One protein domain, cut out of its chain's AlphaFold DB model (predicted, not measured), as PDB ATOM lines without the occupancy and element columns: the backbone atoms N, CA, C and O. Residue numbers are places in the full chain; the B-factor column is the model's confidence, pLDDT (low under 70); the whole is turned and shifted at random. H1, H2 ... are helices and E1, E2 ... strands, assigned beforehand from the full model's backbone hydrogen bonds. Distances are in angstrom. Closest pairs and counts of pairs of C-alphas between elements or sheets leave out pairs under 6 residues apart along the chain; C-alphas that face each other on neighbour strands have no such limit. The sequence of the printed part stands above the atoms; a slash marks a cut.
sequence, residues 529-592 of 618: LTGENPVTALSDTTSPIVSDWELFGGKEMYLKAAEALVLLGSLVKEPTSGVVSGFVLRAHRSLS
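Overview. This is residues 529 to 592 of the 618 residues of the protein "Helicase ATP-binding domain-containing protein" of Fistulifera solaris (UniProt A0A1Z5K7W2). A two-strand hairpin, E1 and E2, and the longer helix H3 meet in a corner where H3 leads into E1, making two sides of a rough triangle. The one-turn helices H1 and H2, with the loop of residues 539 to 547, make the remaining side, and the first printed residue, Leu 529, lies toward the middle. The 64 printed residues hold three named helices and two named strands in the order H1, H2, H3, E1, E2; the sheet E1 - E2 is antiparallel. The class is mixed, helices and strands, with under half of the residues in named elements. The whole is compact, with a radius of gyration of the C-alphas of 12.0 A and spans of 34 by 25 by 20 A.

Along the chain. H1 is residues 535 to 538, beginning at C-alpha 535 (-34.849, 44.759, 48.429), and H2 is residues 548 to 551. H3, residues 555 to 567, is 18.1 A long. E1, residues 571 to 575, measures 13.0 A, and E2, residues 583 to 587, measures 13.3 A, ending at C-alpha 587 (-46.777, 35.753, 48.148).

Arrangement. E1 and E2 form an antiparallel hairpin at 148 degrees, with N 572 and O 586 within hydrogen-bond range at 2.8 A. The closest C-alphas of H3 and E1, those of Leu 565 and Leu 571, are 5.5 A apart. H3 and E2 are near each other, with 6 pairs of C-alphas within 10 A. H2 and H3 are close but not clearly touching; their closest C-alphas, of Trp 549 and Lys 555, are 4.9 A apart. H1 and H2 are also close but not clearly touching, at 7.6 A between the C-alphas of Val 535 and Asp 548. H1 is apart from H3, E1 and E2. Every O i to N i+4 pair in H3 is within hydrogen-bond range; H1 and H2 are too short for such a pair.

Size, cuts and confidence. The two C-alphas farthest apart, of Thr 542 and Leu 568, are 34.1 A apart. The printed part has no cut, and no link is long. Model confidence is under 70 at residues 537 to 546, 577 to 581 and 589 to 592.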
ATOM      1  N   LEU A 529     -41.671  41.945  48.114       90.00
ATOM      2  CA  LEU A 529     -41.620  43.161  47.312       90.00
ATOM      3  C   LEU A 529     -41.733  44.381  48.234       90.00
ATOM      4  O   LEU A 529     -42.653  44.469  49.051       90.00
ATOM      5  N   THR A 530     -40.797  45.307  48.091       87.12
ATOM      6  CA  THR A 530     -40.576  46.508  48.908       87.12
ATOM      7  C   THR A 530     -41.041  47.792  48.223       87.12
ATOM      8  O   THR A 530     -41.097  48.848  48.854       87.12
ATOM      9  N   GLY A 531     -41.432  47.706  46.951       85.12
ATOM     10  CA  GLY A 531     -42.016  48.816  46.208       85.12
ATOM     11  C   GLY A 531     -40.990  49.882  45.819       85.12
ATOM     12  O   GLY A 531     -40.105  49.596  45.021       85.12
ATOM     13  N   GLU A 532     -41.113  51.102  46.360       80.94
ATOM     14  CA  GLU A 532     -40.138  52.195  46.133       80.94
ATOM     15  C   GLU A 532     -38.777  51.905  46.770       80.94
ATOM     16  O   GLU A 532     -37.759  52.401  46.300       80.94
ATOM     17  N   ASN A 533     -38.742  51.098  47.830       81.25
ATOM     18  CA  ASN A 533     -37.497  50.773  48.513       81.25
ATOM     19  C   ASN A 533     -36.801  49.597  47.814       81.25
ATOM     20  O   ASN A 533     -37.490  48.681  47.355       81.25
ATOM     21  N   PRO A 534     -35.461  49.563  47.754       76.44
ATOM     22  CA  PRO A 534     -34.744  48.409  47.233       76.44
ATOM     23  C   PRO A 534     -34.890  47.211  48.174       76.44
ATOM     24  O   PRO A 534     -35.039  47.363  49.387       76.44
ATOM     25  N   VAL A 535     -34.782  45.998  47.631       75.69
ATOM     26  CA  VAL A 535     -34.849  44.759  48.429       75.69
ATOM     27  C   VAL A 535     -33.748  44.692  49.498       75.69
ATOM     28  O   VAL A 535     -33.950  44.100  50.558       75.69
ATOM     29  N   THR A 536     -32.606  45.350  49.258       70.31
ATOM     30  CA  THR A 536     -31.513  45.483  50.226       70.31
ATOM     31  C   THR A 536     -31.927  46.257  51.467       70.31
ATOM     32  O   THR A 536     -31.407  45.938  52.522       70.31
ATOM     33  N   ALA A 537     -32.925  47.148  51.411       67.62
ATOM     34  CA  ALA A 537     -33.422  47.894  52.575       67.62
ATOM     35  C   ALA A 537     -34.070  47.006  53.657       67.62
ATOM     36  O   ALA A 537     -34.315  47.461  54.773       67.62
ATOM     37  N   LEU A 538     -34.363  45.738  53.343       65.06
ATOM     38  CA  LEU A 538     -34.782  44.728  54.323       65.06
ATOM     39  C   LEU A 538     -33.603  44.025  55.019       65.06
ATOM     40  O   LEU A 538     -33.823  43.203  55.906       65.06
ATOM     41  N   SER A 539     -32.373  44.315  54.607       57.91
ATOM     42  CA  SER A 539     -31.124  43.806  55.176       57.91
ATOM     43  C   SER A 539     -30.217  44.977  55.567       57.91
ATOM     44  O   SER A 539     -30.321  46.052  54.992       57.91
ATOM     45  N   ASP A 540     -29.274  44.785  56.487       49.69
ATOM     46  CA  ASP A 540     -28.302  45.832  56.863       49.69
ATOM     47  C   ASP A 540     -27.220  46.074  55.778       49.69
ATOM     48  O   ASP A 540     -26.078  46.414  56.082       49.69
ATOM     49  N   THR A 541     -27.540  45.855  54.497       50.03
ATOM     50  CA  THR A 541     -26.606  46.009  53.371       50.03
ATOM     51  C   THR A 541     -26.923  47.272  52.571       50.03
ATOM     52  O   THR A 541     -28.078  47.572  52.278       50.03
ATOM     53  N   THR A 542     -25.887  48.045  52.236       44.31
ATOM     54  CA  THR A 542     -25.995  49.443  51.770       44.31
ATOM     55  C   THR A 542     -25.976  49.630  50.251       44.31
ATOM     56  O   THR A 542     -25.932  50.764  49.788       44.31
ATOM     57  N   SER A 543     -26.000  48.557  49.462       43.50
ATOM     58  CA  SER A 543     -25.944  48.661  48.000       43.50
ATOM     59  C   SER A 543     -27.327  49.033  47.430       43.50
ATOM     60  O   SER A 543     -28.280  48.265  47.627       43.50
ATOM     61  N   PRO A 544     -27.493  50.177  46.739       46.69
ATOM     62  CA  PRO A 544     -28.757  50.580  46.162       46.69
ATOM     63  C   PRO A 544     -28.974  49.828  44.849       46.69
ATOM     64  O   PRO A 544     -28.212  49.957  43.892       46.69
ATOM     65  N   ILE A 545     -30.056  49.060  44.791       60.88
ATOM     66  CA  ILE A 545     -30.681  48.736  43.509       60.88
ATOM     67  C   ILE A 545     -31.731  49.796  43.217       60.88
ATOM     68  O   ILE A 545     -32.315  50.393  44.118       60.88
ATOM     69  N   VAL A 546     -31.982  49.972  41.932       69.25
ATOM     70  CA  VAL A 546     -33.265  50.371  41.361       69.25
ATOM     71  C   VAL A 546     -34.456  49.777  42.157       69.25
ATOM     72  O   VAL A 546     -34.457  48.616  42.575       69.25
ATOM     73  N   SER A 547     -35.481  50.583  42.403       79.62
ATOM     74  CA  SER A 547     -36.678  50.159  43.144       79.62
ATOM     75  C   SER A 547     -37.404  48.993  42.449       79.62
ATOM     76  O   SER A 547     -37.261  48.784  41.240       79.62
ATOM     77  N   ASP A 548     -38.242  48.238  43.175       83.88
ATOM     78  CA  ASP A 548     -39.042  47.171  42.548       83.88
ATOM     79  C   ASP A 548     -39.899  47.732  41.408       83.88
ATOM     80  O   ASP A 548     -40.075  47.091  40.376       83.88
ATOM     81  N   TRP A 549     -40.420  48.944  41.573       82.62
ATOM     82  CA  TRP A 549     -41.277  49.566  40.572       82.62
ATOM     83  C   TRP A 549     -40.539  49.846  39.277       82.62
ATOM     84  O   TRP A 549     -41.049  49.521  38.213       82.62
ATOM     85  N   GLU A 550     -39.339  50.410  39.352       78.19
ATOM     86  CA  GLU A 550     -38.514  50.665  38.174       78.19
ATOM     87  C   GLU A 550     -38.101  49.356  37.484       78.19
ATOM     88  O   GLU A 550     -38.175  49.264  36.258       78.19
ATOM     89  N   LEU A 551     -37.775  48.303  38.247       77.25
ATOM     90  CA  LEU A 551     -37.497  46.984  37.670       77.25
ATOM     91  C   LEU A 551     -38.716  46.429  36.919       77.25
ATOM     92  O   LEU A 551     -38.572  45.879  35.830       77.25
ATOM     93  N   PHE A 552     -39.918  46.593  37.461       77.94
ATOM     94  CA  PHE A 552     -41.149  45.981  36.954       77.94
ATOM     95  C   PHE A 552     -41.998  46.898  36.051       77.94
ATOM     96  O   PHE A 552     -43.214  46.731  35.961       77.94
ATOM     97  N   GLY A 553     -41.370  47.834  35.333       73.50
ATOM     98  CA  GLY A 553     -42.048  48.631  34.297       73.50
ATOM     99  C   GLY A 553     -42.679  49.936  34.794       73.50
ATOM    100  O   GLY A 553     -43.569  50.485  34.147       73.50
ATOM    101  N   GLY A 554     -42.214  50.444  35.933       77.81
ATOM    102  CA  GLY A 554     -42.605  51.718  36.524       77.81
ATOM    103  C   GLY A 554     -43.717  51.616  37.572       77.81
ATOM    104  O   GLY A 554     -44.467  50.641  37.658       77.81
ATOM    105  N   LYS A 555     -43.846  52.689  38.367       80.50
ATOM    106  CA  LYS A 555     -44.791  52.816  39.494       80.50
ATOM    107  C   LYS A 555     -46.225  52.447  39.123       80.50
ATOM    108  O   LYS A 555     -46.867  51.679  39.832       80.50
ATOM    109  N   GLU A 556     -46.737  52.991  38.024       80.62
ATOM    110  CA  GLU A 556     -48.141  52.818  37.645       80.62
ATOM    111  C   GLU A 556     -48.473  51.361  37.293       80.62
ATOM    112  O   GLU A 556     -49.447  50.807  37.807       80.62
ATOM    113  N   MET A 557     -47.655  50.729  36.443       76.62
ATOM    114  CA  MET A 557     -47.871  49.347  36.012       76.62
ATOM    115  C   MET A 557     -47.716  48.379  37.187       76.62
ATOM    116  O   MET A 557     -48.561  47.502  37.381       76.62
ATOM    117  N   TYR A 558     -46.693  48.600  38.016       83.12
ATOM    118  CA  TYR A 558     -46.472  47.828  39.227       83.12
ATOM    119  C   TYR A 558     -47.662  47.912  40.188       83.12
ATOM    120  O   TYR A 558     -48.147  46.880  40.651       83.12
ATOM    121  N   LEU A 559     -48.148  49.122  40.499       85.69
ATOM    122  CA  LEU A 559     -49.239  49.303  41.459       85.69
ATOM    123  C   LEU A 559     -50.533  48.666  40.951       85.69
ATOM    124  O   LEU A 559     -51.170  47.932  41.702       85.69
ATOM    125  N   LYS A 560     -50.869  48.849  39.668       82.19
ATOM    126  CA  LYS A 560     -52.031  48.199  39.041       82.19
ATOM    127  C   LYS A 560     -51.952  46.672  39.132       82.19
ATOM    128  O   LYS A 560     -52.929  46.021  39.509       82.19
ATOM    129  N   ALA A 561     -50.794  46.090  38.817       81.69
ATOM    130  CA  ALA A 561     -50.590  44.648  38.900       81.69
ATOM    131  C   ALA A 561     -50.656  44.143  40.354       81.69
ATOM    132  O   ALA A 561     -51.347  43.161  40.630       81.69
ATOM    133  N   ALA A 562     -50.003  44.839  41.288       85.81
ATOM    134  CA  ALA A 562     -50.012  44.515  42.711       85.81
ATOM    135  C   ALA A 562     -51.416  44.584  43.324       85.81
ATOM    136  O   ALA A 562     -51.803  43.679  44.061       85.81
ATOM    137  N   GLU A 563     -52.186  45.634  43.036       85.75
ATOM    138  CA  GLU A 563     -53.548  45.806  43.547       85.75
ATOM    139  C   GLU A 563     -54.463  44.669  43.103       85.75
ATOM    140  O   GLU A 563     -55.145  44.075  43.938       85.75
ATOM    141  N   ALA A 564     -54.417  44.305  41.820       78.50
ATOM    142  CA  ALA A 564     -55.164  43.164  41.304       78.50
ATOM    143  C   ALA A 564     -54.777  41.859  42.023       78.50
ATOM    144  O   ALA A 564     -55.649  41.111  42.459       78.50
ATOM    145  N   LEU A 565     -53.480  41.606  42.226       83.75
ATOM    146  CA  LEU A 565     -53.004  40.412  42.931       83.75
ATOM    147  C   LEU A 565     -53.398  40.377  44.413       83.75
ATOM    148  O   LEU A 565     -53.658  39.298  44.949       83.75
ATOM    149  N   VAL A 566     -53.448  41.532  45.080       83.56
ATOM    150  CA  VAL A 566     -53.913  41.642  46.471       83.56
ATOM    151  C   VAL A 566     -55.418  41.393  46.561       83.56
ATOM    152  O   VAL A 566     -55.855  40.644  47.431       83.56
ATOM    153  N   LEU A 567     -56.211  41.953  45.640       79.25
ATOM    154  CA  LEU A 567     -57.658  41.706  45.568       79.25
ATOM    155  C   LEU A 567     -57.982  40.225  45.333       79.25
ATOM    156  O   LEU A 567     -58.945  39.707  45.892       79.25
ATOM    157  N   LEU A 568     -57.152  39.540  44.547       77.25
ATOM    158  CA  LEU A 568     -57.250  38.104  44.285       77.25
ATOM    159  C   LEU A 568     -56.715  37.230  45.434       77.25
ATOM    160  O   LEU A 568     -56.753  36.005  45.336       77.25
ATOM    161  N   GLY A 569     -56.172  37.825  46.501       78.06
ATOM    162  CA  GLY A 569     -55.574  37.097  47.624       78.06
ATOM    163  C   GLY A 569     -54.262  36.382  47.287       78.06
ATOM    164  O   GLY A 569     -53.802  35.546  48.062       78.06
ATOM    165  N   SER A 570     -53.647  36.691  46.141       82.50
ATOM    166  CA  SER A 570     -52.365  36.108  45.727       82.50
ATOM    167  C   SER A 570     -51.173  36.786  46.400       82.50
ATOM    168  O   SER A 570     -50.189  36.131  46.748       82.50
ATOM    169  N   LEU A 571     -51.275  38.096  46.625       85.38
ATOM    170  CA  LEU A 571     -50.329  38.856  47.437       85.38
ATOM    171  C   LEU A 571     -50.993  39.323  48.731       85.38
ATOM    172  O   LEU A 571     -52.163  39.698  48.751       85.38
ATOM    173  N   VAL A 572     -50.218  39.346  49.810       87.25
ATOM    174  CA  VAL A 572     -50.626  39.877  51.113       87.25
ATOM    175  C   VAL A 572     -49.803  41.123  51.405       87.25
ATOM    176  O   VAL A 572     -48.578  41.097  51.280       87.25
ATOM    177  N   LYS A 573     -50.480  42.212  51.792       88.75
ATOM    178  CA  LYS A 573     -49.839  43.415  52.331       88.75
ATOM    179  C   LYS A 573     -49.548  43.188  53.811       88.75
ATOM    180  O   LYS A 573     -50.479  43.036  54.596       88.75
ATOM    181  N   GLU A 574     -48.274  43.184  54.181       86.56
ATOM    182  CA  GLU A 574     -47.837  43.124  55.577       86.56
ATOM    183  C   GLU A 574     -47.220  44.475  55.969       86.56
ATOM    184  O   GLU A 574     -46.397  44.999  55.212       86.56
ATOM    185  N   PRO A 575     -47.601  45.065  57.117       82.00
ATOM    186  CA  PRO A 575     -46.961  46.281  57.601       82.00
ATOM    187  C   PRO A 575     -45.488  45.999  57.895       82.00
ATOM    188  O   PRO A 575     -45.143  44.965  58.471       82.00
ATOM    189  N   THR A 576     -44.611  46.913  57.498       74.06
ATOM    190  CA  THR A 576     -43.189  46.804  57.814       74.06
ATOM    191  C   THR A 576     -42.914  47.337  59.213       74.06
ATOM    192  O   THR A 576     -43.253  48.466  59.556       74.06
ATOM    193  N   SER A 577     -42.262  46.517  60.034       57.94
ATOM    194  CA  SER A 577     -41.629  46.945  61.278       57.94
ATOM    195  C   SER A 577     -40.138  47.169  61.005       57.94
ATOM    196  O   SER A 577     -39.417  46.190  60.820       57.94
ATOM    197  N   GLY A 578     -39.660  48.418  60.924       62.28
ATOM    198  CA  GLY A 578     -38.230  48.706  60.718       62.28
ATOM    199  C   GLY A 578     -37.927  49.888  59.791       62.28
ATOM    200  O   GLY A 578     -38.695  50.842  59.727       62.28
ATOM    201  N   VAL A 579     -36.785  49.806  59.093       55.72
ATOM    202  CA  VAL A 579     -36.171  50.866  58.257       55.72
ATOM    203  C   VAL A 579     -37.032  51.260  57.047       55.72
ATOM    204  O   VAL A 579     -37.006  52.403  56.603       55.72
ATOM    205  N   VAL A 580     -37.835  50.330  56.531       61.72
ATOM    206  CA  VAL A 580     -38.744  50.565  55.404       61.72
ATOM    207  C   VAL A 580     -40.071  51.106  55.936       61.72
ATOM    208  O   VAL A 580     -40.802  50.382  56.610       61.72
ATOM    209  N   SER A 581     -40.428  52.355  55.627       62.41
ATOM    210  CA  SER A 581     -41.752  52.900  55.960       62.41
ATOM    211  C   SER A 581     -42.825  52.366  55.001       62.41
ATOM    212  O   SER A 581     -42.697  52.549  53.790       62.41
ATOM    213  N   GLY A 582     -43.899  51.757  55.517       77.19
ATOM    214  CA  GLY A 582     -45.077  51.377  54.725       77.19
ATOM    215  C   GLY A 582     -45.493  49.909  54.862       77.19
ATOM    216  O   GLY A 582     -45.798  49.433  55.955       77.19
ATOM    217  N   PHE A 583     -45.594  49.212  53.729       81.50
ATOM    218  CA  PHE A 583     -45.973  47.800  53.651       81.50
ATOM    219  C   PHE A 583     -45.084  47.060  52.650       81.50
ATOM    220  O   PHE A 583     -44.642  47.637  51.659       81.50
ATOM    221  N   VAL A 584     -44.879  45.765  52.877       88.00
ATOM    222  CA  VAL A 584     -44.293  44.843  51.894       88.00
ATOM    223  C   VAL A 584     -45.373  43.942  51.320       88.00
ATOM    224  O   VAL A 584     -46.359  43.626  51.989       88.00
ATOM    225  N   LEU A 585     -45.188  43.508  50.076       88.06
ATOM    226  CA  LEU A 585     -46.031  42.485  49.466       88.06
ATOM    227  C   LEU A 585     -45.331  41.135  49.551       88.06
ATOM    228  O   LEU A 585     -44.189  40.982  49.113       88.06
ATOM    229  N   ARG A 586     -46.035  40.137  50.079       86.69
ATOM    230  CA  ARG A 586     -45.571  38.747  50.109       86.69
ATOM    231  C   ARG A 586     -46.510  37.853  49.331       86.69
ATOM    232  O   ARG A 586     -47.720  38.072  49.337       86.69
ATOM    233  N   ALA A 587     -45.958  36.819  48.703       85.38
ATOM    234  CA  ALA A 587     -46.777  35.753  48.148       85.38
ATOM    235  C   ALA A 587     -47.579  35.078  49.270       85.38
ATOM    236  O   ALA A 587     -47.044  34.778  50.343       85.38
ATOM    237  N   HIS A 588     -48.868  34.839  49.030       82.25
ATOM    238  CA  HIS A 588     -49.718  34.157  49.998       82.25
ATOM    239  C   HIS A 588     -49.188  32.741  50.294       82.25
ATOM    240  O   HIS A 588     -48.735  32.030  49.398       82.25
ATOM    241  N   ARG A 589     -49.262  32.286  51.553       69.25
ATOM    242  CA  ARG A 589     -48.651  31.008  51.992       69.25
ATOM    243  C   ARG A 589     -49.208  29.778  51.263       69.25
ATOM    244  O   ARG A 589     -48.478  28.810  51.049       69.25
ATOM    245  N   SER A 590     -50.478  29.815  50.851       64.00
ATOM    246  CA  SER A 590     -51.095  28.738  50.055       64.00
ATOM    247  C   SER A 590     -50.522  28.634  48.637       64.00
ATOM    248  O   SER A 590     -50.571  27.561  48.047       64.00
ATOM    249  N   LEU A 591     -49.896  29.699  48.124       60.59
ATOM    250  CA  LEU A 591     -49.193  29.722  46.839       60.59
ATOM    251  C   LEU A 591     -47.749  29.215  46.946       60.59
ATOM    252  O   LEU A 591     -46.947  29.439  46.045       60.59
ATOM    253  N   SER A 592     -47.396  28.485  48.011       46.41
ATOM    254  CA  SER A 592     -46.064  27.870  48.173       46.41
ATOM    255  C   SER A 592     -45.633  26.973  46.996       46.41
ATOM    256  O   SER A 592     -44.452  26.646  46.879       46.41
TER     257      SER A 592